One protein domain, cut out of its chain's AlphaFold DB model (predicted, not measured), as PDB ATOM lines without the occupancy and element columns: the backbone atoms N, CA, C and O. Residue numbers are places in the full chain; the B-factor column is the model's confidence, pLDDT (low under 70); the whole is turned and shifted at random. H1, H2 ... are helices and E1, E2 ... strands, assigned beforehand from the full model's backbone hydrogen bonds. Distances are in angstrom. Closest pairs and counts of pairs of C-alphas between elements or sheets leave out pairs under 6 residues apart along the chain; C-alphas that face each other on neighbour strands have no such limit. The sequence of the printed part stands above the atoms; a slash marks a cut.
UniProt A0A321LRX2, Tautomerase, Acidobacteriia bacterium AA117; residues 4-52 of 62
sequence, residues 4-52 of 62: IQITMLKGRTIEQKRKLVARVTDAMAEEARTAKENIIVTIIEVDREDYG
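This is residues 4 to 52 of the 62 residues of the protein "Tautomerase" of Acidobacteriia bacterium AA117 (UniProt A0A321LRX2). Two parallel strands side by side, E1 and E2, make a narrow ribbon, and one helix, H1, packs over one face of it; the other face is bare. The printed part has 49 residues, with E1, H1 and E2 in that order, class mixed. It is loose, with a radius of gyration of the C-alphas of 12.5 A, and elongated, spanning 38 by 22 by 14 A.

E1, residues 4 to 9, and E2, residues 40 to 46, are parallel neighbours at 20 degrees. N 6 and O 42 are within hydrogen-bond range at 2.8 A, as are N 44 and O 6 at 2.8 A. H1, residues 14 to 31, has 5 pairs of C-alphas within 8 A of E2; the closest, those of Val 21 and Val 41, are 6.2 A apart. E1 and H1 are near each other, with 7 pairs within 10 A. E1, H1 and E2 form a strand-helix-strand unit, two parallel neighbour strands with a helix between, its crossover right-handed. In H1 every O i to N i+4 pair is within hydrogen-bond range.

E1 begins at C-alpha 4 (49.498, -13.370, 75.917). H1 is 25.9 A long and E2 19.5 A, ending at C-alpha 46 (46.579, -0.606, 85.757).

The C-alphas farthest apart, those of Arg 33 and Glu 49, are 38.1 A apart. The link E1 to H1 is tight and H1 to E2 short. The printed part has no cut, and no printed residue is under 70 in pLDDT.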
ATOM      1  N   ILE A   4      50.736 -14.127  75.805       98.19
ATOM      2  CA  ILE A   4      49.498 -13.370  75.917       98.19
ATOM      3  C   ILE A   4      49.668 -12.367  77.050       98.19
ATOM      4  O   ILE A   4      50.016 -12.734  78.173       98.19
ATOM      5  N   GLN A   5      49.393 -11.100  76.759       98.44
ATOM      6  CA  GLN A   5      49.347 -10.039  77.756       98.44
ATOM      7  C   GLN A   5      47.910  -9.557  77.914       98.44
ATOM      8  O   GLN A   5      47.266  -9.153  76.948       98.44
ATOM      9  N   ILE A   6      47.421  -9.584  79.147       98.06
ATOM     10  CA  ILE A   6      46.104  -9.085  79.520       98.06
ATOM     11  C   ILE A   6      46.311  -7.801  80.308       98.06
ATOM     12  O   ILE A   6      46.753  -7.849  81.455       98.06
ATOM     13  N   THR A   7      45.971  -6.663  79.711       97.62
ATOM     14  CA  THR A   7      45.931  -5.379  80.419       97.62
ATOM     15  C   THR A   7      44.517  -5.123  80.921       97.62
ATOM     16  O   THR A   7      43.559  -5.178  80.150       97.62
ATOM     17  N   MET A   8      44.365  -4.858  82.217       96.69
ATOM     18  CA  MET A   8      43.059  -4.630  82.834       96.69
ATOM     19  C   MET A   8      43.153  -3.724  84.061       96.69
ATOM     20  O   MET A   8      44.186  -3.656  84.710       96.69
ATOM     21  N   LEU A   9      42.059  -3.055  84.426       96.94
ATOM     22  CA  LEU A   9      42.016  -2.281  85.672       96.94
ATOM     23  C   LEU A   9      42.251  -3.180  86.901       96.94
ATOM     24  O   LEU A   9      41.769  -4.323  86.936       96.94
ATOM     25  N   LYS A  10      42.903  -2.645  87.940       97.12
ATOM     26  CA  LYS A  10      43.003  -3.299  89.256       97.12
ATOM     27  C   LYS A  10      41.628  -3.653  89.837       97.12
ATOM     28  O   LYS A  10      40.594  -3.104  89.455       97.12
ATOM     29  N   GLY A  11      41.632  -4.593  90.782       96.06
ATOM     30  CA  GLY A  11      40.458  -4.949  91.590       96.06
ATOM     31  C   GLY A  11      39.969  -6.386  91.421       96.06
ATOM     32  O   GLY A  11      38.951  -6.753  92.000       96.06
ATOM     33  N   ARG A  12      40.670  -7.221  90.643       97.75
ATOM     34  CA  ARG A  12      40.318  -8.641  90.515       97.75
ATOM     35  C   ARG A  12      40.937  -9.427  91.656       97.75
ATOM     36  O   ARG A  12      42.091  -9.205  92.026       97.75
ATOM     37  N   THR A  13      40.189 -10.385  92.188       98.31
ATOM     38  CA  THR A  13      40.711 -11.291  93.213       98.31
ATOM     39  C   THR A  13      41.721 -12.259  92.602       98.31
ATOM     40  O   THR A  13      41.710 -12.529  91.397       98.31
ATOM     41  N   ILE A  14      42.586 -12.837  93.435       97.94
ATOM     42  CA  ILE A  14      43.559 -13.830  92.964       97.94
ATOM     43  C   ILE A  14      42.882 -15.062  92.341       97.94
ATOM     44  O   ILE A  14      43.384 -15.618  91.369       97.94
ATOM     45  N   GLU A  15      41.704 -15.441  92.841       98.56
ATOM     46  CA  GLU A  15      40.920 -16.553  92.299       98.56
ATOM     47  C   GLU A  15      40.389 -16.249  90.892       98.56
ATOM     48  O   GLU A  15      40.431 -17.103  90.008       98.56
ATOM     49  N   GLN A  16      39.950 -15.012  90.643       98.50
ATOM     50  CA  GLN A  16      39.547 -14.585  89.302       98.50
ATOM     51  C   GLN A  16      40.731 -14.609  88.329       98.50
ATOM     52  O   GLN A  16      40.592 -15.123  87.220       98.50
ATOM     53  N   LYS A  17      41.904 -14.116  88.751       98.56
ATOM     54  CA  LYS A  17      43.132 -14.148  87.936       98.56
ATOM     55  C   LYS A  17      43.550 -15.584  87.603       98.56
ATOM     56  O   LYS A  17      43.857 -15.871  86.450       98.56
ATOM     57  N   ARG A  18      43.481 -16.504  88.573       98.62
ATOM     58  CA  ARG A  18      43.770 -17.936  88.379       98.62
ATOM     59  C   ARG A  18      42.861 -18.559  87.319       98.62
ATOM     60  O   ARG A  18      43.355 -19.201  86.394       98.62
ATOM     61  N   LYS A  19      41.546 -18.336  87.423       98.62
ATOM     62  CA  LYS A  19      40.570 -18.832  86.438       98.62
ATOM     63  C   LYS A  19      40.804 -18.246  85.047       98.62
ATOM     64  O   LYS A  19      40.663 -18.966  84.062       98.62
ATOM     65  N   LEU A  20      41.159 -16.963  84.971       98.38
ATOM     66  CA  LEU A  20      41.430 -16.283  83.707       98.38
ATOM     67  C   LEU A  20      42.655 -16.871  83.001       98.38
ATOM     68  O   LEU A  20      42.549 -17.245  81.838       98.38
ATOM     69  N   VAL A  21      43.781 -17.011  83.711       98.50
ATOM     70  CA  VAL A  21      45.005 -17.619  83.163       98.50
ATOM     71  C   VAL A  21      44.724 -19.030  82.656       98.50
ATOM     72  O   VAL A  21      45.054 -19.330  81.514       98.50
ATOM     73  N   ALA A  22      44.051 -19.866  83.456       98.62
ATOM     74  CA  ALA A  22      43.727 -21.236  83.063       98.62
ATOM     75  C   ALA A  22      42.918 -21.285  81.757       98.62
ATOM     76  O   ALA A  22      43.318 -21.952  80.809       98.62
ATOM     77  N   ARG A  23      41.827 -20.511  81.667       98.50
ATOM     78  CA  ARG A  23      40.955 -20.531  80.483       98.50
ATOM     79  C   ARG A  23      41.602 -19.947  79.230       98.50
ATOM     80  O   ARG A  23      41.340 -20.441  78.141       98.50
ATOM     81  N   VAL A  24      42.428 -18.911  79.365       98.19
ATOM     82  CA  VAL A  24      43.171 -18.346  78.226       98.19
ATOM     83  C   VAL A  24      44.201 -19.351  77.715       98.19
ATOM     84  O   VAL A  24      44.310 -19.546  76.507       98.19
ATOM     85  N   THR A  25      44.917 -20.025  78.616       98.56
ATOM     86  CA  THR A  25      45.846 -21.097  78.244       98.56
ATOM     87  C   THR A  25      45.126 -22.252  77.548       98.56
ATOM     88  O   THR A  25      45.627 -22.735  76.537       98.56
ATOM     89  N   ASP A  26      43.957 -22.669  78.044       98.44
ATOM     90  CA  ASP A  26      43.151 -23.729  77.426       98.44
ATOM     91  C   ASP A  26      42.743 -23.360  75.993       98.44
ATOM     92  O   ASP A  26      43.047 -24.107  75.064       98.44
ATOM     93  N   ALA A  27      42.178 -22.165  75.791       98.19
ATOM     94  CA  ALA A  27      41.781 -21.685  74.466       98.19
ATOM     95  C   ALA A  27      42.968 -21.609  73.489       98.19
ATOM     96  O   ALA A  27      42.861 -21.983  72.325       98.19
ATOM     97  N   MET A  28      44.130 -21.155  73.962       98.00
ATOM     98  CA  MET A  28      45.341 -21.096  73.141       98.00
ATOM     99  C   MET A  28      45.877 -22.486  72.797       98.00
ATOM    100  O   MET A  28      46.365 -22.698  71.687       98.00
ATOM    101  N   ALA A  29      45.796 -23.437  73.726       98.00
ATOM    102  CA  ALA A  29      46.213 -24.805  73.463       98.00
ATOM    103  C   ALA A  29      45.313 -25.481  72.420       98.00
ATOM    104  O   ALA A  29      45.823 -26.162  71.530       98.00
ATOM    105  N   GLU A  30      44.000 -25.251  72.504       98.06
ATOM    106  CA  GLU A  30      42.993 -25.792  71.587       98.06
ATOM    107  C   GLU A  30      43.119 -25.189  70.181       98.06
ATOM    108  O   GLU A  30      43.340 -25.913  69.207       98.06
ATOM    109  N   GLU A  31      43.058 -23.862  70.069       98.00
ATOM    110  CA  GLU A  31      42.941 -23.182  68.774       98.00
ATOM    111  C   GLU A  31      44.291 -22.997  68.077       98.00
ATOM    112  O   GLU A  31      44.424 -23.213  66.871       98.00
ATOM    113  N   ALA A  32      45.333 -22.648  68.838       95.94
ATOM    114  CA  ALA A  32      46.680 -22.469  68.300       95.94
ATOM    115  C   ALA A  32      47.518 -23.758  68.347       95.94
ATOM    116  O   ALA A  32      48.717 -23.714  68.057       95.94
ATOM    117  N   ARG A  33      46.912 -24.898  68.725       95.69
ATOM    118  CA  ARG A  33      47.519 -26.245  68.746       95.69
ATOM    119  C   ARG A  33      48.903 -26.276  69.397       95.69
ATOM    120  O   ARG A  33      49.840 -26.885  68.881       95.69
ATOM    121  N   THR A  34      49.047 -25.572  70.517       96.06
ATOM    122  CA  THR A  34      50.316 -25.431  71.241       96.06
ATOM    123  C   THR A  34      50.233 -26.128  72.594       96.06
ATOM    124  O   THR A  34      49.244 -25.997  73.306       96.06
ATOM    125  N   ALA A  35      51.285 -26.854  72.976       97.75
ATOM    126  CA  ALA A  35      51.348 -27.487  74.291       97.75
ATOM    127  C   ALA A  35      51.300 -26.432  75.414       97.75
ATOM    128  O   ALA A  35      51.930 -25.378  75.295       97.75
ATOM    129  N   LYS A  36      50.549 -26.696  76.493       97.69
ATOM    130  CA  LYS A  36      50.235 -25.699  77.537       97.69
ATOM    131  C   LYS A  36      51.481 -25.125  78.208       97.69
ATOM    132  O   LYS A  36      51.521 -23.937  78.507       97.69
ATOM    133  N   GLU A  37      52.506 -25.945  78.393       97.44
ATOM    134  CA  GLU A  37      53.806 -25.577  78.954       97.44
ATOM    135  C   GLU A  37      54.557 -24.519  78.129       97.44
ATOM    136  O   GLU A  37      55.422 -23.828  78.658       97.44
ATOM    137  N   ASN A  38      54.203 -24.352  76.850       97.88
ATOM    138  CA  ASN A  38      54.802 -23.364  75.955       97.88
ATOM    139  C   ASN A  38      54.012 -22.045  75.887       97.88
ATOM    140  O   ASN A  38      54.361 -21.176  75.081       97.88
ATOM    141  N   ILE A  39      52.937 -21.908  76.667       98.38
ATOM    142  CA  ILE A  39      52.026 -20.760  76.649       98.38
ATOM    143  C   ILE A  39      52.277 -19.905  77.888       98.38
ATOM    144  O   ILE A  39      52.167 -20.376  79.018       98.38
ATOM    145  N   ILE A  40      52.572 -18.623  77.675       98.38
ATOM    146  CA  ILE A  40      52.819 -17.664  78.757       98.38
ATOM    147  C   ILE A  40      51.665 -16.664  78.800       98.38
ATOM    148  O   ILE A  40      51.364 -16.023  77.795       98.38
ATOM    149  N   VAL A  41      51.043 -16.492  79.969       98.38
ATOM    150  CA  VAL A  41      50.000 -15.481  80.202       98.38
ATOM    151  C   VAL A  41      50.474 -14.511  81.277       98.38
ATOM    152  O   VAL A  41      50.763 -14.915  82.401       98.38
ATOM    153  N   THR A  42      50.520 -13.226  80.941       98.44
ATOM    154  CA  THR A  42      50.865 -12.141  81.867       98.44
ATOM    155  C   THR A  42      49.650 -11.250  82.092       98.44
ATOM    156  O   THR A  42      49.008 -10.829  81.132       98.44
ATOM    157  N   ILE A  43      49.342 -10.939  83.353       98.44
ATOM    158  CA  ILE A  43      48.307  -9.964  83.717       98.44
ATOM    159  C   ILE A  43      49.000  -8.675  84.154       98.44
ATOM    160  O   ILE A  43      49.751  -8.679  85.128       98.44
ATOM    161  N   ILE A  44      48.716  -7.583  83.448       98.19
ATOM    162  CA  ILE A  44      49.141  -6.231  83.800       98.19
ATOM    163  C   ILE A  44      47.926  -5.492  84.339       98.19
ATOM    164  O   ILE A  44      46.975  -5.204  83.609       98.19
ATOM    165  N   GLU A  45      47.957  -5.201  85.635       97.69
ATOM    166  CA  GLU A  45      46.926  -4.387  86.257       97.69
ATOM    167  C   GLU A  45      47.324  -2.913  86.245       97.69
ATOM    168  O   GLU A  45      48.428  -2.562  86.654       97.69
ATOM    169  N   VAL A  46      46.404  -2.061  85.810       97.62
ATOM    170  CA  VAL A  46      46.579  -0.606  85.757       97.62
ATOM    171  C   VAL A  46      45.600   0.079  86.703       97.62
ATOM    172  O   VAL A  46      44.475  -0.400  86.908       97.62
ATOM    173  N   ASP A  47      46.026   1.180  87.312       97.75
ATOM    174  CA  ASP A  47      45.133   2.032  88.089       97.75
ATOM    175  C   ASP A  47      44.193   2.813  87.165       97.75
ATOM    176  O   ASP A  47      44.400   2.924  85.955       97.75
ATOM    177  N   ARG A  48      43.109   3.350  87.732       96.75
ATOM    178  CA  ARG A  48      42.139   4.140  86.958       96.75
ATOM    179  C   ARG A  48      42.737   5.451  86.437       96.75
ATOM    180  O   ARG A  48      42.286   5.931  85.400       96.75
ATOM    181  N   GLU A  49      43.717   6.008  87.146       97.38
ATOM    182  CA  GLU A  49      44.450   7.221  86.754       97.38
ATOM    183  C   GLU A  49      45.452   6.981  85.616       97.38
ATOM    184  O   GLU A  49      45.767   7.910  84.881       97.38
ATOM    185  N   ASP A  50      45.842   5.724  85.386       97.19
ATOM    186  CA  ASP A  50      46.804   5.335  84.347       97.19
ATOM    187  C   ASP A  50      46.142   4.708  83.110       97.19
ATOM    188  O   ASP A  50      46.819   4.250  82.186       97.19
ATOM    189  N   TYR A  51      44.808   4.637  83.076       96.50
ATOM    190  CA  TYR A  51      44.072   3.972  82.003       96.50
ATOM    191  C   TYR A  51      43.076   4.925  81.350       96.50
ATOM    192  O   TYR A  51      42.103   5.336  81.974       96.50
ATOM    193  N   GLY A  52      43.304   5.271  80.081       95.94
ATOM    194  CA  GLY A  52      42.448   6.168  79.304       95.94
ATOM    195  C   GLY A  52      41.640   5.438  78.233       95.94
ATOM    196  O   GLY A  52      42.140   4.532  77.569       95.94
TER     197      GLY A  52